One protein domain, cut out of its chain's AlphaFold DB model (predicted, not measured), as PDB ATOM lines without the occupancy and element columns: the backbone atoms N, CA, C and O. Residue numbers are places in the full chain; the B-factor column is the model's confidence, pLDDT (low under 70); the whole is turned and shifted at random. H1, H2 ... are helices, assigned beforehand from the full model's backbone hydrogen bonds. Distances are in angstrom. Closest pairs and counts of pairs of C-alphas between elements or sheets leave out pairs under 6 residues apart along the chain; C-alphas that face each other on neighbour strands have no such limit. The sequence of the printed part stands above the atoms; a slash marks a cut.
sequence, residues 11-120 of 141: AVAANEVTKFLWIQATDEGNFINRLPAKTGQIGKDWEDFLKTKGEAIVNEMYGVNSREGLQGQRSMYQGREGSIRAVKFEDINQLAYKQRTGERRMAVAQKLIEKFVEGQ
ATOM      1  N   ALA A  11     -13.931 -52.433  60.542       75.25
ATOM      2  CA  ALA A  11     -14.893 -52.660  59.464       75.25
ATOM      3  C   ALA A  11     -14.253 -52.617  58.060       75.25
ATOM      4  O   ALA A  11     -14.703 -53.307  57.147       75.25
ATOM      5  N   VAL A  12     -13.189 -51.826  57.882       78.69
ATOM      6  CA  VAL A  12     -12.411 -51.753  56.636       78.69
ATOM      7  C   VAL A  12     -11.469 -52.954  56.524       78.69
ATOM      8  O   VAL A  12     -11.285 -53.485  55.431       78.69
ATOM      9  N   ALA A  13     -10.897 -53.403  57.644       78.56
ATOM     10  CA  ALA A  13     -10.010 -54.561  57.713       78.56
ATOM     11  C   ALA A  13     -10.740 -55.900  57.506       78.56
ATOM     12  O   ALA A  13     -10.110 -56.865  57.079       78.56
ATOM     13  N   ALA A  14     -12.051 -55.946  57.763       77.19
ATOM     14  CA  ALA A  14     -12.891 -57.134  57.607       77.19
ATOM     15  C   ALA A  14     -13.025 -57.630  56.153       77.19
ATOM     16  O   ALA A  14     -13.441 -58.765  55.928       77.19
ATOM     17  N   ASN A  15     -12.680 -56.806  55.157       82.69
ATOM     18  CA  ASN A  15     -12.680 -57.194  53.751       82.69
ATOM     19  C   ASN A  15     -11.349 -56.818  53.078       82.69
ATOM     20  O   ASN A  15     -10.880 -55.684  53.160       82.69
ATOM     21  N   GLU A  16     -10.733 -57.781  52.387       85.00
ATOM     22  CA  GLU A  16      -9.406 -57.608  51.782       85.00
ATOM     23  C   GLU A  16      -9.365 -56.502  50.720       85.00
ATOM     24  O   GLU A  16      -8.364 -55.797  50.601       85.00
ATOM     25  N   VAL A  17     -10.458 -56.299  49.979       86.31
ATOM     26  CA  VAL A  17     -10.550 -55.257  48.949       86.31
ATOM     27  C   VAL A  17     -10.630 -53.877  49.591       86.31
ATOM     28  O   VAL A  17      -9.935 -52.961  49.157       86.31
ATOM     29  N   THR A  18     -11.423 -53.708  50.650       86.62
ATOM     30  CA  THR A  18     -11.524 -52.417  51.352       86.62
ATOM     31  C   THR A  18     -10.251 -52.099  52.124       86.62
ATOM     32  O   THR A  18      -9.810 -50.951  52.126       86.62
ATOM     33  N   LYS A  19      -9.594 -53.119  52.684       86.38
ATOM     34  CA  LYS A  19      -8.259 -53.001  53.275       86.38
ATOM     35  C   LYS A  19      -7.219 -52.576  52.236       86.38
ATOM     36  O   LYS A  19      -6.437 -51.670  52.504       86.38
ATOM     37  N   PHE A  20      -7.232 -53.176  51.043       87.00
ATOM     38  CA  PHE A  20      -6.356 -52.776  49.939       87.00
ATOM     39  C   PHE A  20      -6.580 -51.312  49.539       87.00
ATOM     40  O   PHE A  20      -5.615 -50.557  49.445       87.00
ATOM     41  N   LEU A  21      -7.838 -50.889  49.365       87.19
ATOM     42  CA  LEU A  21      -8.174 -49.494  49.059       87.19
ATOM     43  C   LEU A  21      -7.653 -48.531  50.137       87.19
ATOM     44  O   LEU A  21      -7.131 -47.466  49.808       87.19
ATOM     45  N   TRP A  22      -7.764 -48.911  51.412       87.56
ATOM     46  CA  TRP A  22      -7.284 -48.103  52.532       87.56
ATOM     47  C   TRP A  22      -5.768 -47.932  52.523       87.56
ATOM     48  O   TRP A  22      -5.285 -46.807  52.634       87.56
ATOM     49  N   ILE A  23      -5.021 -49.024  52.348       85.19
ATOM     50  CA  ILE A  23      -3.553 -48.994  52.272       85.19
ATOM     51  C   ILE A  23      -3.107 -48.143  51.080       85.19
ATOM     52  O   ILE A  23      -2.245 -47.283  51.225       85.19
ATOM     53  N   GLN A  24      -3.749 -48.307  49.918       85.31
ATOM     54  CA  GLN A  24      -3.451 -47.474  48.752       85.31
ATOM     55  C   GLN A  24      -3.665 -45.988  49.049       85.31
ATOM     56  O   GLN A  24      -2.808 -45.174  48.723       85.31
ATOM     57  N   ALA A  25      -4.760 -45.626  49.716       84.25
ATOM     58  CA  ALA A  25      -5.031 -44.232  50.046       84.25
ATOM     59  C   ALA A  25      -4.046 -43.652  51.076       84.25
ATOM     60  O   ALA A  25      -3.633 -42.500  50.962       84.25
ATOM     61  N   THR A  26      -3.672 -44.432  52.087       80.62
ATOM     62  CA  THR A  26      -2.930 -43.936  53.257       80.62
ATOM     63  C   THR A  26      -1.419 -44.050  53.102       80.62
ATOM     64  O   THR A  26      -0.704 -43.053  53.238       80.62
ATOM     65  N   ASP A  27      -0.940 -45.238  52.757       78.56
ATOM     66  CA  ASP A  27       0.486 -45.547  52.720       78.56
ATOM     67  C   ASP A  27       1.094 -45.194  51.359       78.56
ATOM     68  O   ASP A  27       2.188 -44.639  51.295       78.56
ATOM     69  N   GLU A  28       0.353 -45.445  50.277       76.50
ATOM     70  CA  GLU A  28       0.840 -45.252  48.903       76.50
ATOM     71  C   GLU A  28       0.429 -43.900  48.293       76.50
ATOM     72  O   GLU A  28       0.953 -43.490  47.256       76.50
ATOM     73  N   GLY A  29      -0.516 -43.189  48.917       77.69
ATOM     74  CA  GLY A  29      -1.018 -41.904  48.421       77.69
ATOM     75  C   GLY A  29      -1.793 -42.011  47.102       77.69
ATOM     76  O   GLY A  29      -1.713 -41.126  46.252       77.69
ATOM     77  N   ASN A  30      -2.530 -43.102  46.908       81.31
ATOM     78  CA  ASN A  30      -3.248 -43.430  45.683       81.31
ATOM     79  C   ASN A  30      -4.749 -43.576  45.929       81.31
ATOM     80  O   ASN A  30      -5.195 -44.378  46.747       81.31
ATOM     81  N   PHE A  31      -5.562 -42.860  45.152       84.94
ATOM     82  CA  PHE A  31      -6.997 -43.125  45.078       84.94
ATOM     83  C   PHE A  31      -7.314 -44.070  43.917       84.94
ATOM     84  O   PHE A  31      -7.160 -43.711  42.748       84.94
ATOM     85  N   ILE A  32      -7.786 -45.274  44.248       85.31
ATOM     86  CA  ILE A  32      -8.178 -46.297  43.277       85.31
ATOM     87  C   ILE A  32      -9.681 -46.185  43.002       85.31
ATOM     88  O   ILE A  32     -10.516 -46.706  43.742       85.31
ATOM     89  N   ASN A  33     -10.033 -45.496  41.916       84.12
ATOM     90  CA  ASN A  33     -11.424 -45.355  41.484       84.12
ATOM     91  C   ASN A  33     -11.965 -46.605  40.780       84.12
ATOM     92  O   ASN A  33     -13.159 -46.878  40.858       84.12
ATOM     93  N   ARG A  34     -11.096 -47.390  40.134       84.06
ATOM     94  CA  ARG A  34     -11.478 -48.610  39.422       84.06
ATOM     95  C   ARG A  34     -10.712 -49.818  39.933       84.06
ATOM     96  O   ARG A  34      -9.484 -49.814  39.953       84.06
ATOM     97  N   LEU A  35     -11.442 -50.859  40.320       84.19
ATOM     98  CA  LEU A  35     -10.849 -52.113  40.772       84.19
ATOM     99  C   LEU A  35     -10.698 -53.105  39.603       84.19
ATOM    100  O   LEU A  35     -11.503 -53.086  38.668       84.19
ATOM    101  N   PRO A  36      -9.683 -53.989  39.624       82.00
ATOM    102  CA  PRO A  36      -9.519 -55.018  38.600       82.00
ATOM    103  C   PRO A  36     -10.739 -55.943  38.518       82.00
ATOM    104  O   PRO A  36     -11.256 -56.352  39.547       82.00
ATOM    105  N   ALA A  37     -11.131 -56.395  37.322       77.12
ATOM    106  CA  ALA A  37     -12.328 -57.232  37.132       77.12
ATOM    107  C   ALA A  37     -12.402 -58.479  38.048       77.12
ATOM    108  O   ALA A  37     -13.491 -58.909  38.430       77.12
ATOM    109  N   LYS A  38     -11.248 -59.022  38.463       83.56
ATOM    110  CA  LYS A  38     -11.131 -60.141  39.416       83.56
ATOM    111  C   LYS A  38     -11.712 -59.863  40.811       83.56
ATOM    112  O   LYS A  38     -11.963 -60.813  41.539       83.56
ATOM    113  N   THR A  39     -11.955 -58.604  41.191       82.31
ATOM    114  CA  THR A  39     -12.636 -58.269  42.456       82.31
ATOM    115  C   THR A  39     -14.141 -58.539  42.409       82.31
ATOM    116  O   THR A  39     -14.818 -58.381  43.417       82.31
ATOM    117  N   GLY A  40     -14.698 -58.942  41.264       85.75
ATOM    118  CA  GLY A  40     -16.083 -59.402  41.173       85.75
ATOM    119  C   GLY A  40     -17.103 -58.347  41.608       85.75
ATOM    120  O   GLY A  40     -17.014 -57.178  41.225       85.75
ATOM    121  N   GLN A  41     -18.097 -58.766  42.398       85.12
ATOM    122  CA  GLN A  41     -19.235 -57.918  42.764       85.12
ATOM    123  C   GLN A  41     -18.835 -56.707  43.616       85.12
ATOM    124  O   GLN A  41     -19.358 -55.623  43.387       85.12
ATOM    125  N   ILE A  42     -17.872 -56.847  44.534       84.81
ATOM    126  CA  ILE A  42     -17.450 -55.718  45.376       84.81
ATOM    127  C   ILE A  42     -16.785 -54.606  44.556       84.81
ATOM    128  O   ILE A  42     -16.954 -53.431  44.867       84.81
ATOM    129  N   GLY A  43     -16.102 -54.961  43.460       85.56
ATOM    130  CA  GLY A  43     -15.575 -53.979  42.510       85.56
ATOM    131  C   GLY A  43     -16.684 -53.173  41.835       85.56
ATOM    132  O   GLY A  43     -16.611 -51.949  41.782       85.56
ATOM    133  N   LYS A  44     -17.751 -53.849  41.388       87.19
ATOM    134  CA  LYS A  44     -18.921 -53.188  40.787       87.19
ATOM    135  C   LYS A  44     -19.652 -52.300  41.790       87.19
ATOM    136  O   LYS A  44     -20.013 -51.179  41.454       87.19
ATOM    137  N   ASP A  45     -19.834 -52.785  43.015       88.62
ATOM    138  CA  ASP A  45     -20.483 -52.031  44.085       88.62
ATOM    139  C   ASP A  45     -19.688 -50.776  44.463       88.62
ATOM    140  O   ASP A  45     -20.283 -49.742  44.762       88.62
ATOM    141  N   TRP A  46     -18.355 -50.859  44.456       89.62
ATOM    142  CA  TRP A  46     -17.481 -49.707  44.669       89.62
ATOM    143  C   TRP A  46     -17.644 -48.675  43.552       89.62
ATOM    144  O   TRP A  46     -17.861 -47.498  43.833       89.62
ATOM    145  N   GLU A  47     -17.618 -49.109  42.289       88.75
ATOM    146  CA  GLU A  47     -17.814 -48.203  41.153       88.75
ATOM    147  C   GLU A  47     -19.193 -47.524  41.180       88.75
ATOM    148  O   GLU A  47     -19.297 -46.317  40.952       88.75
ATOM    149  N   ASP A  48     -20.248 -48.279  41.486       89.19
ATOM    150  CA  ASP A  48     -21.613 -47.762  41.618       89.19
ATOM    151  C   ASP A  48     -21.734 -46.763  42.780       89.19
ATOM    152  O   ASP A  48     -22.303 -45.679  42.630       89.19
ATOM    153  N   PHE A  49     -21.122 -47.074  43.925       91.81
ATOM    154  CA  PHE A  49     -21.054 -46.161  45.062       91.81
ATOM    155  C   PHE A  49     -20.371 -44.839  44.696       91.81
ATOM    156  O   PHE A  49     -20.891 -43.770  45.024       91.81
ATOM    157  N   LEU A  50     -19.237 -44.887  43.991       89.62
ATOM    158  CA  LEU A  50     -18.526 -43.677  43.577       89.62
ATOM    159  C   LEU A  50     -19.367 -42.815  42.628       89.62
ATOM    160  O   LEU A  50     -19.450 -41.604  42.832       89.62
ATOM    161  N   LYS A  51     -20.055 -43.428  41.657       86.75
ATOM    162  CA  LYS A  51     -20.930 -42.708  40.715       86.75
ATOM    163  C   LYS A  51     -22.131 -42.060  41.394       86.75
ATOM    164  O   LYS A  51     -22.532 -40.967  41.012       86.75
ATOM    165  N   THR A  52     -22.718 -42.738  42.378       87.25
ATOM    166  CA  THR A  52     -23.987 -42.314  42.988       87.25
ATOM    167  C   THR A  52     -23.802 -41.393  44.190       87.25
ATOM    168  O   THR A  52     -24.606 -40.487  44.396       87.25
ATOM    169  N   LYS A  53     -22.758 -41.610  44.999       88.19
ATOM    170  CA  LYS A  53     -22.533 -40.890  46.265       88.19
ATOM    171  C   LYS A  53     -21.203 -40.145  46.326       88.19
ATOM    172  O   LYS A  53     -21.048 -39.265  47.173       88.19
ATOM    173  N   GLY A  54     -20.251 -40.469  45.450       86.06
ATOM    174  CA  GLY A  54     -18.886 -39.952  45.525       86.06
ATOM    175  C   GLY A  54     -18.804 -38.433  45.397       86.06
ATOM    176  O   GLY A  54     -18.162 -37.788  46.221       86.06
ATOM    177  N   GLU A  55     -19.497 -37.840  44.423       87.00
ATOM    178  CA  GLU A  55     -19.456 -36.386  44.200       87.00
ATOM    179  C   GLU A  55     -19.990 -35.592  45.401       87.00
ATOM    180  O   GLU A  55     -19.388 -34.591  45.791       87.00
ATOM    181  N   ALA A  56     -21.082 -36.047  46.022       84.81
ATOM    182  CA  ALA A  56     -21.655 -35.388  47.193       84.81
ATOM    183  C   ALA A  56     -20.671 -35.378  48.376       84.81
ATOM    184  O   ALA A  56     -20.453 -34.330  48.979       84.81
ATOM    185  N   ILE A  57     -20.015 -36.513  48.643       86.12
ATOM    186  CA  ILE A  57     -19.016 -36.646  49.717       86.12
ATOM    187  C   ILE A  57     -17.795 -35.761  49.442       86.12
ATOM    188  O   ILE A  57     -17.297 -35.087  50.342       86.12
ATOM    189  N   VAL A  58     -17.317 -35.719  48.194       84.44
ATOM    190  CA  VAL A  58     -16.219 -34.826  47.797       84.44
ATOM    191  C   VAL A  58     -16.616 -33.366  48.035       84.44
ATOM    192  O   VAL A  58     -15.856 -32.611  48.634       84.44
ATOM    193  N   ASN A  59     -17.813 -32.961  47.612       82.56
ATOM    194  CA  ASN A  59     -18.296 -31.593  47.800       82.56
ATOM    195  C   ASN A  59     -18.413 -31.197  49.275       82.56
ATOM    196  O   ASN A  59     -18.032 -30.082  49.622       82.56
ATOM    197  N   GLU A  60     -18.886 -32.102  50.130       84.06
ATOM    198  CA  GLU A  60     -18.955 -31.901  51.579       84.06
ATOM    199  C   GLU A  60     -17.555 -31.695  52.179       84.06
ATOM    200  O   GLU A  60     -17.314 -30.731  52.904       84.06
ATOM    201  N   MET A  61     -16.598 -32.548  51.806       81.62
ATOM    202  CA  MET A  61     -15.225 -32.513  52.325       81.62
ATOM    203  C   MET A  61     -14.425 -31.284  51.872       81.62
ATOM    204  O   MET A  61     -13.551 -30.808  52.597       81.62
ATOM    205  N   TYR A  62     -14.709 -30.767  50.675       76.00
ATOM    206  CA  TYR A  62     -14.124 -29.528  50.154       76.00
ATOM    207  C   TYR A  62     -14.990 -28.292  50.432       76.00
ATOM    208  O   TYR A  62     -14.735 -27.242  49.839       76.00
ATOM    209  N   GLY A  63     -15.996 -28.405  51.311       66.31
ATOM    210  CA  GLY A  63     -16.878 -27.310  51.703       66.31
ATOM    211  C   GLY A  63     -16.104 -26.010  51.930       66.31
ATOM    212  O   GLY A  63     -15.031 -26.004  52.539       66.31
ATOM    213  N   VAL A  64     -16.627 -24.917  51.369       53.88
ATOM    214  CA  VAL A  64     -15.965 -23.609  51.307       53.88
ATOM    215  C   VAL A  64     -15.750 -23.072  52.722       53.88
ATOM    216  O   VAL A  64     -16.591 -22.374  53.281       53.88
ATOM    217  N   ASN A  65     -14.601 -23.382  53.314       50.28
ATOM    218  CA  ASN A  65     -14.139 -22.699  54.507       50.28
ATOM    219  C   ASN A  65     -13.620 -21.327  54.074       50.28
ATOM    220  O   ASN A  65     -12.517 -21.189  53.548       50.28
ATOM    221  N   SER A  66     -14.421 -20.298  54.342       47.22
ATOM    222  CA  SER A  66     -14.167 -18.870  54.091       47.22
ATOM    223  C   SER A  66     -12.926 -18.291  54.799       47.22
ATOM    224  O   SER A  66     -12.685 -17.090  54.730       47.22
ATOM    225  N   ARG A  67     -12.122 -19.132  55.467       52.50
ATOM    226  CA  ARG A  67     -10.879 -18.770  56.167       52.50
ATOM    227  C   ARG A  67      -9.602 -18.998  55.356       52.50
ATOM    228  O   ARG A  67      -8.558 -18.491  55.753       52.50
ATOM    229  N   GLU A  68      -9.646 -19.747  54.255       54.66
ATOM    230  CA  GLU A  68      -8.459 -19.940  53.414       54.66
ATOM    231  C   GLU A  68      -8.307 -18.760  52.435       54.66
ATOM    232  O   GLU A  68      -9.234 -18.426  51.696       54.66
ATOM    233  N   GLY A  69      -7.144 -18.098  52.440       56.16
ATOM    234  CA  GLY A  69      -6.834 -17.008  51.505       56.16
ATOM    235  C   GLY A  69      -6.846 -17.455  50.033       56.16
ATOM    236  O   GLY A  69      -6.913 -18.646  49.733       56.16
ATOM    237  N   LEU A  70      -6.729 -16.511  49.089       57.41
ATOM    238  CA  LEU A  70      -6.874 -16.741  47.634       57.41
ATOM    239  C   LEU A  70      -6.066 -17.936  47.076       57.41
ATOM    240  O   LEU A  70      -6.518 -18.635  46.169       57.41
ATOM    241  N   GLN A  71      -4.871 -18.191  47.616       53.91
ATOM    242  CA  GLN A  71      -4.004 -19.296  47.191       53.91
ATOM    243  C   GLN A  71      -4.452 -20.662  47.754       53.91
ATOM    244  O   GLN A  71      -4.357 -21.680  47.060       53.91
ATOM    245  N   GLY A  72      -5.012 -20.676  48.969       59.31
ATOM    246  CA  GLY A  72      -5.672 -21.844  49.562       59.31
ATOM    247  C   GLY A  72      -6.959 -22.193  48.813       59.31
ATOM    248  O   GLY A  72      -7.144 -23.345  48.429       59.31
ATOM    249  N   GLN A  73      -7.749 -21.181  48.432       63.38
ATOM    250  CA  GLN A  73      -8.937 -21.369  47.592       63.38
ATOM    251  C   GLN A  73      -8.608 -22.029  46.250       63.38
ATOM    252  O   GLN A  73      -9.238 -23.017  45.890       63.38
ATOM    253  N   ARG A  74      -7.602 -21.556  45.500       63.06
ATOM    254  CA  ARG A  74      -7.241 -22.198  44.218       63.06
ATOM    255  C   ARG A  74      -6.825 -23.661  44.387       63.06
ATOM    256  O   ARG A  74      -7.226 -24.504  43.587       63.06
ATOM    257  N   SER A  75      -6.068 -23.967  45.439       63.91
ATOM    258  CA  SER A  75      -5.641 -25.337  45.747       63.91
ATOM    259  C   SER A  75      -6.821 -26.225  46.165       63.91
ATOM    260  O   SER A  75      -6.900 -27.380  45.745       63.91
ATOM    261  N   MET A  76      -7.784 -25.674  46.918       70.12
ATOM    262  CA  MET A  76      -9.065 -26.322  47.223       70.12
ATOM    263  C   MET A  76      -9.850 -26.636  45.951       70.12
ATOM    264  O   MET A  76     -10.276 -27.774  45.773       70.12
ATOM    265  N   TYR A  77     -10.013 -25.656  45.056       71.12
ATOM    266  CA  TYR A  77     -10.755 -25.830  43.807       71.12
ATOM    267  C   TYR A  77     -10.125 -26.914  42.928       71.12
ATOM    268  O   TYR A  77     -10.829 -27.813  42.479       71.12
ATOM    269  N   GLN A  78      -8.801 -26.899  42.754       73.50
ATOM    270  CA  GLN A  78      -8.100 -27.921  41.967       73.50
ATOM    271  C   GLN A  78      -8.150 -29.312  42.615       73.50
ATOM    272  O   GLN A  78      -8.301 -30.318  41.923       73.50
ATOM    273  N   GLY A  79      -8.029 -29.402  43.944       74.31
ATOM    274  CA  GLY A  79      -8.175 -30.664  44.675       74.31
ATOM    275  C   GLY A  79      -9.582 -31.248  44.557       74.31
ATOM    276  O   GLY A  79      -9.731 -32.450  44.312       74.31
ATOM    277  N   ARG A  80     -10.598 -30.386  44.670       79.75
ATOM    278  CA  ARG A  80     -12.009 -30.734  44.501       79.75
ATOM    279  C   ARG A  80     -12.287 -31.232  43.091       79.75
ATOM    280  O   ARG A  80     -12.809 -32.331  42.955       79.75
ATOM    281  N   GLU A  81     -11.915 -30.471  42.061       80.31
ATOM    282  CA  GLU A  81     -12.141 -30.883  40.672       80.31
ATOM    283  C   GLU A  81     -11.480 -32.224  40.361       80.31
ATOM    284  O   GLU A  81     -12.150 -33.111  39.844       80.31
ATOM    285  N   GLY A  82     -10.212 -32.414  40.746       80.25
ATOM    286  CA  GLY A  82      -9.532 -33.695  40.536       80.25
ATOM    287  C   GLY A  82     -10.263 -34.855  41.217       80.25
ATOM    288  O   GLY A  82     -10.487 -35.895  40.610       80.25
ATOM    289  N   SER A  83     -10.721 -34.656  42.454       81.12
ATOM    290  CA  SER A  83     -11.470 -35.684  43.188       81.12
ATOM    291  C   SER A  83     -12.828 -35.989  42.535       81.12
ATOM    292  O   SER A  83     -13.213 -37.152  42.450       81.12
ATOM    293  N   ILE A  84     -13.534 -34.970  42.024       84.38
ATOM    294  CA  ILE A  84     -14.802 -35.137  41.291       84.38
ATOM    295  C   ILE A  84     -14.578 -35.924  39.995       84.38
ATOM    296  O   ILE A  84     -15.308 -36.878  39.728       84.38
ATOM    297  N   ARG A  85     -13.551 -35.576  39.213       82.81
ATOM    298  CA  ARG A  85     -13.206 -36.305  37.982       82.81
ATOM    299  C   ARG A  85     -12.883 -37.770  38.266       82.81
ATOM    300  O   ARG A  85     -13.310 -38.646  37.517       82.81
ATOM    301  N   ALA A  86     -12.216 -38.047  39.388       82.50
ATOM    302  CA  ALA A  86     -11.916 -39.403  39.842       82.50
ATOM    303  C   ALA A  86     -13.175 -40.243  40.077       82.50
ATOM    304  O   ALA A  86     -13.273 -41.364  39.579       82.50
ATOM    305  N   VAL A  87     -14.132 -39.708  40.848       84.19
ATOM    306  CA  VAL A  87     -15.366 -40.425  41.216       84.19
ATOM    307  C   VAL A  87     -16.354 -40.513  40.052       84.19
ATOM    308  O   VAL A  87     -17.153 -41.445  40.005       84.19
ATOM    309  N   LYS A  88     -16.268 -39.588  39.085       83.50
ATOM    310  CA  LYS A  88     -17.012 -39.630  37.815       83.50
ATOM    311  C   LYS A  88     -16.362 -40.493  36.739       83.50
ATOM    312  O   LYS A  88     -16.975 -40.698  35.697       83.50
ATOM    313  N   PHE A  89     -15.176 -41.047  37.003       80.31
ATOM    314  CA  PHE A  89     -14.408 -41.837  36.037       80.31
ATOM    315  C   PHE A  89     -14.001 -41.042  34.783       80.31
ATOM    316  O   PHE A  89     -13.783 -41.632  33.730       80.31
ATOM    317  N   GLU A  90     -13.890 -39.716  34.893       78.19
ATOM    318  CA  GLU A  90     -13.355 -38.855  33.828       78.19
ATOM    319  C   GLU A  90     -11.824 -38.951  33.775       78.19
ATOM    320  O   GLU A  90     -11.247 -39.029  32.694       78.19
ATOM    321  N   ASP A  91     -11.178 -39.044  34.942       70.50
ATOM    322  CA  ASP A  91      -9.778 -39.454  35.064       70.50
ATOM    323  C   ASP A  91      -9.730 -40.959  35.346       70.50
ATOM    324  O   ASP A  91      -9.974 -41.437  36.462       70.50
ATOM    325  N   ILE A  92      -9.485 -41.728  34.288       56.91
ATOM    326  CA  ILE A  92      -9.466 -43.186  34.348       56.91
ATOM    327  C   ILE A  92      -8.080 -43.622  34.831       56.91
ATOM    328  O   ILE A  92      -7.096 -43.501  34.102       56.91
ATOM    329  N   ASN A  93      -8.065 -44.202  36.033       56.31
ATOM    330  CA  ASN A  93      -6.934 -44.718  36.811       56.31
ATOM    331  C   ASN A  93      -6.305 -43.743  37.816       56.31
ATOM    332  O   ASN A  93      -5.953 -42.614  37.498       56.31
ATOM    333  N   GLN A  94      -6.123 -44.290  39.024       61.28
ATOM    334  CA  GLN A  94      -5.144 -43.934  40.052       61.28
ATOM    335  C   GLN A  94      -4.847 -42.438  40.173       61.28
ATOM    336  O   GLN A  94      -3.896 -41.912  39.597       61.28
ATOM    337  N   LEU A  95      -5.622 -41.755  41.016       61.44
ATOM    338  CA  LEU A  95      -5.269 -40.399  41.416       61.44
ATOM    339  C   LEU A  95      -4.143 -40.480  42.443       61.44
ATOM    340  O   LEU A  95      -4.387 -40.656  43.635       61.44
ATOM    341  N   ALA A  96      -2.907 -40.398  41.954       62.31
ATOM    342  CA  ALA A  96      -1.724 -40.313  42.794       62.31
ATOM    343  C   ALA A  96      -1.612 -38.902  43.391       62.31
ATOM    344  O   ALA A  96      -1.696 -37.886  42.692       62.31
ATOM    345  N   TYR A  97      -1.409 -38.819  44.699       67.69
ATOM    346  CA  TYR A  97      -1.136 -37.579  45.409       67.69
ATOM    347  C   TYR A  97       0.114 -37.731  46.270       67.69
ATOM    348  O   TYR A  97       0.306 -38.704  46.987       67.69
ATOM    349  N   LYS A  98       0.988 -36.719  46.224       57.97
ATOM    350  CA  LYS A  98       2.174 -36.668  47.090       57.97
ATOM    351  C   LYS A  98       1.722 -36.562  48.551       57.97
ATOM    352  O   LYS A  98       1.093 -35.564  48.904       57.97
ATOM    353  N   GLN A  99       2.103 -37.529  49.391       53.53
ATOM    354  CA  GLN A  99       1.749 -37.616  50.823       53.53
ATOM    355  C   GLN A  99       1.911 -36.283  51.583       53.53
ATOM    356  O   GLN A  99       1.036 -35.905  52.350       53.53
ATOM    357  N   ARG A 100       2.973 -35.510  51.310       48.97
ATOM    358  CA  ARG A 100       3.256 -34.227  51.992       48.97
ATOM    359  C   ARG A 100       2.358 -33.042  51.611       48.97
ATOM    360  O   ARG A 100       2.332 -32.059  52.334       48.97
ATOM    361  N   THR A 101       1.665 -33.095  50.477       54.84
ATOM    362  CA  THR A 101       0.794 -32.004  49.980       54.84
ATOM    363  C   THR A 101      -0.638 -32.477  49.711       54.84
ATOM    364  O   THR A 101      -1.469 -31.715  49.226       54.84
ATOM    365  N   GLY A 102      -0.917 -33.755  49.976       59.44
ATOM    366  CA  GLY A 102      -2.137 -34.457  49.596       59.44
ATOM    367  C   GLY A 102      -3.069 -34.790  50.757       59.44
ATOM    368  O   GLY A 102      -4.035 -35.507  50.520       59.44
ATOM    369  N   GLU A 103      -2.827 -34.285  51.971       70.62
ATOM    370  CA  GLU A 103      -3.587 -34.654  53.181       70.62
ATOM    371  C   GLU A 103      -5.106 -34.565  52.990       70.62
ATOM    372  O   GLU A 103      -5.839 -35.466  53.385       70.62
ATOM    373  N   ARG A 104      -5.601 -33.528  52.299       74.81
ATOM    374  CA  ARG A 104      -7.040 -33.383  52.028       74.81
ATOM    375  C   ARG A 104      -7.561 -34.395  50.997       74.81
ATOM    376  O   ARG A 104      -8.668 -34.896  51.156       74.81
ATOM    377  N   ARG A 105      -6.770 -34.746  49.974       76.31
ATOM    378  CA  ARG A 105      -7.127 -35.805  49.004       76.31
ATOM    379  C   ARG A 105      -7.130 -37.183  49.668       76.31
ATOM    380  O   ARG A 105      -8.033 -37.972  49.409       76.31
ATOM    381  N   MET A 106      -6.178 -37.425  50.568       81.62
ATOM    382  CA  MET A 106      -6.130 -38.617  51.413       81.62
ATOM    383  C   MET A 106      -7.362 -38.706  52.318       81.62
ATOM    384  O   MET A 106      -8.040 -39.727  52.318       81.62
ATOM    385  N   ALA A 107      -7.711 -37.619  53.013       82.19
ATOM    386  CA  ALA A 107      -8.894 -37.570  53.869       82.19
ATOM    387  C   ALA A 107     -10.188 -37.836  53.081       82.19
ATOM    388  O   ALA A 107     -11.069 -38.552  53.548       82.19
ATOM    389  N   VAL A 108     -10.296 -37.302  51.861       84.31
ATOM    390  CA  VAL A 108     -11.420 -37.584  50.953       84.31
ATOM    391  C   VAL A 108     -11.456 -39.063  50.568       84.31
ATOM    392  O   VAL A 108     -12.515 -39.681  50.647       84.31
ATOM    393  N   ALA A 109     -10.317 -39.652  50.198       86.25
ATOM    394  CA  ALA A 109     -10.227 -41.069  49.860       86.25
ATOM    395  C   ALA A 109     -10.630 -41.966  51.043       86.25
ATOM    396  O   ALA A 109     -11.468 -42.852  50.877       86.25
ATOM    397  N   GLN A 110     -10.113 -41.693  52.244       86.38
ATOM    398  CA  GLN A 110     -10.495 -42.393  53.472       86.38
ATOM    399  C   GLN A 110     -11.998 -42.268  53.734       86.38
ATOM    400  O   GLN A 110     -12.667 -43.278  53.945       86.38
ATOM    401  N   LYS A 111     -12.558 -41.056  53.625       87.88
ATOM    402  CA  LYS A 111     -13.986 -40.815  53.856       87.88
ATOM    403  C   LYS A 111     -14.879 -41.579  52.882       87.88
ATOM    404  O   LYS A 111     -15.915 -42.112  53.280       87.88
ATOM    405  N   LEU A 112     -14.484 -41.651  51.610       89.25
ATOM    406  CA  LEU A 112     -15.188 -42.437  50.596       89.25
ATOM    407  C   LEU A 112     -15.170 -43.933  50.943       89.25
ATOM    408  O   LEU A 112     -16.210 -44.584  50.858       89.25
ATOM    409  N   ILE A 113     -14.024 -44.463  51.379       89.44
ATOM    410  CA  ILE A 113     -13.883 -45.873  51.776       89.44
ATOM    411  C   ILE A 113     -14.732 -46.177  53.019       89.44
ATOM    412  O   ILE A 113     -15.471 -47.159  53.025       89.44
ATOM    413  N   GLU A 114     -14.697 -45.317  54.040       89.19
ATOM    414  CA  GLU A 114     -15.529 -45.452  55.245       89.19
ATOM    415  C   GLU A 114     -17.019 -45.503  54.900       89.19
ATOM    416  O   GLU A 114     -17.733 -46.414  55.320       89.19
ATOM    417  N   LYS A 115     -17.492 -44.547  54.092       88.31
ATOM    418  CA  LYS A 115     -18.905 -44.453  53.703       88.31
ATOM    419  C   LYS A 115     -19.353 -45.627  52.837       88.31
ATOM    420  O   LYS A 115     -20.516 -46.035  52.910       88.31
ATOM    421  N   PHE A 116     -18.449 -46.192  52.044       89.56
ATOM    422  CA  PHE A 116     -18.720 -47.415  51.304       89.56
ATOM    423  C   PHE A 116     -18.899 -48.616  52.237       89.56
ATOM    424  O   PHE A 116     -19.900 -49.325  52.127       89.56
ATOM    425  N   VAL A 117     -17.981 -48.811  53.187       88.31
ATOM    426  CA  VAL A 117     -18.042 -49.906  54.171       88.31
ATOM    427  C   VAL A 117     -19.283 -49.799  55.063       88.31
ATOM    428  O   VAL A 117     -19.972 -50.796  55.291       88.31
ATOM    429  N   GLU A 118     -19.629 -48.590  55.507       86.25
ATOM    430  CA  GLU A 118     -20.865 -48.314  56.250       86.25
ATOM    431  C   GLU A 118     -22.101 -48.729  55.431       86.25
ATOM    432  O   GLU A 118     -22.979 -49.446  55.917       86.25
ATOM    433  N   GLY A 119     -22.136 -48.365  54.144       81.50
ATOM    434  CA  GLY A 119     -23.207 -48.760  53.230       81.50
ATOM    435  C   GLY A 119     -23.303 -50.273  53.004       81.50
ATOM    436  O   GLY A 119     -24.410 -50.804  52.908       81.50
ATOM    437  N   GLN A 120     -22.172 -50.979  52.942       80.81
ATOM    438  CA  GLN A 120     -22.132 -52.441  52.812       80.81
ATOM    439  C   GLN A 120     -22.657 -53.137  54.074       80.81
ATOM    440  O   GLN A 120     -23.456 -54.069  53.977       80.81
TER     441      GLN A 120
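This is residues 11 to 120 of the 141 residues of an uncharacterized protein of Sporisorium scitamineum (UniProt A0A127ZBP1). H4 lies in the middle, with H1 beside it and the long, kinked H2 crossing it; H3 makes a hairpin with H2. The outer part of H3 and the H2 to H3 link lengthen one end. The printed part has 110 residues with helices H1, H2, H3, H4 in that order, no named strand, class all helix. It is compact, radius of gyration of the C-alphas 13.7 A, spanning 44 by 26 by 25 A.

H1, residues 16 to 26, touches the hub H4, residues 103 to 120, at a shallow tilt of 17 degrees, opposite ways; the closest C-alphas, Ala 25 and Met 106, are 5.9 A apart. H2, residues 37 to 61, has a kink of 56 degrees near residue 55; residues 108 to 116 of H4 touch it, closest C-alphas Val 58 and Val 108, 6.4 A. H3, residues 70 to 87, touches H2, closest C-alphas Leu 50 and Val 87, 5.1 A. Every O i to N i+4 pair is within hydrogen-bond range in H1, H3 and H4, and 16 of 21 in H2.

H1 measures 15.2 A from C-alpha 16 at (-9.406, -57.608, 51.782), H2 29.2 A, H3 26.0 A, and H4 25.7 A to C-alpha 120 at (-22.132, -52.441, 52.812).

The printed part has no cut; the H3 to H4 link is long. pLDDT is under 70 in residues 63 to 75 and 92 to 102.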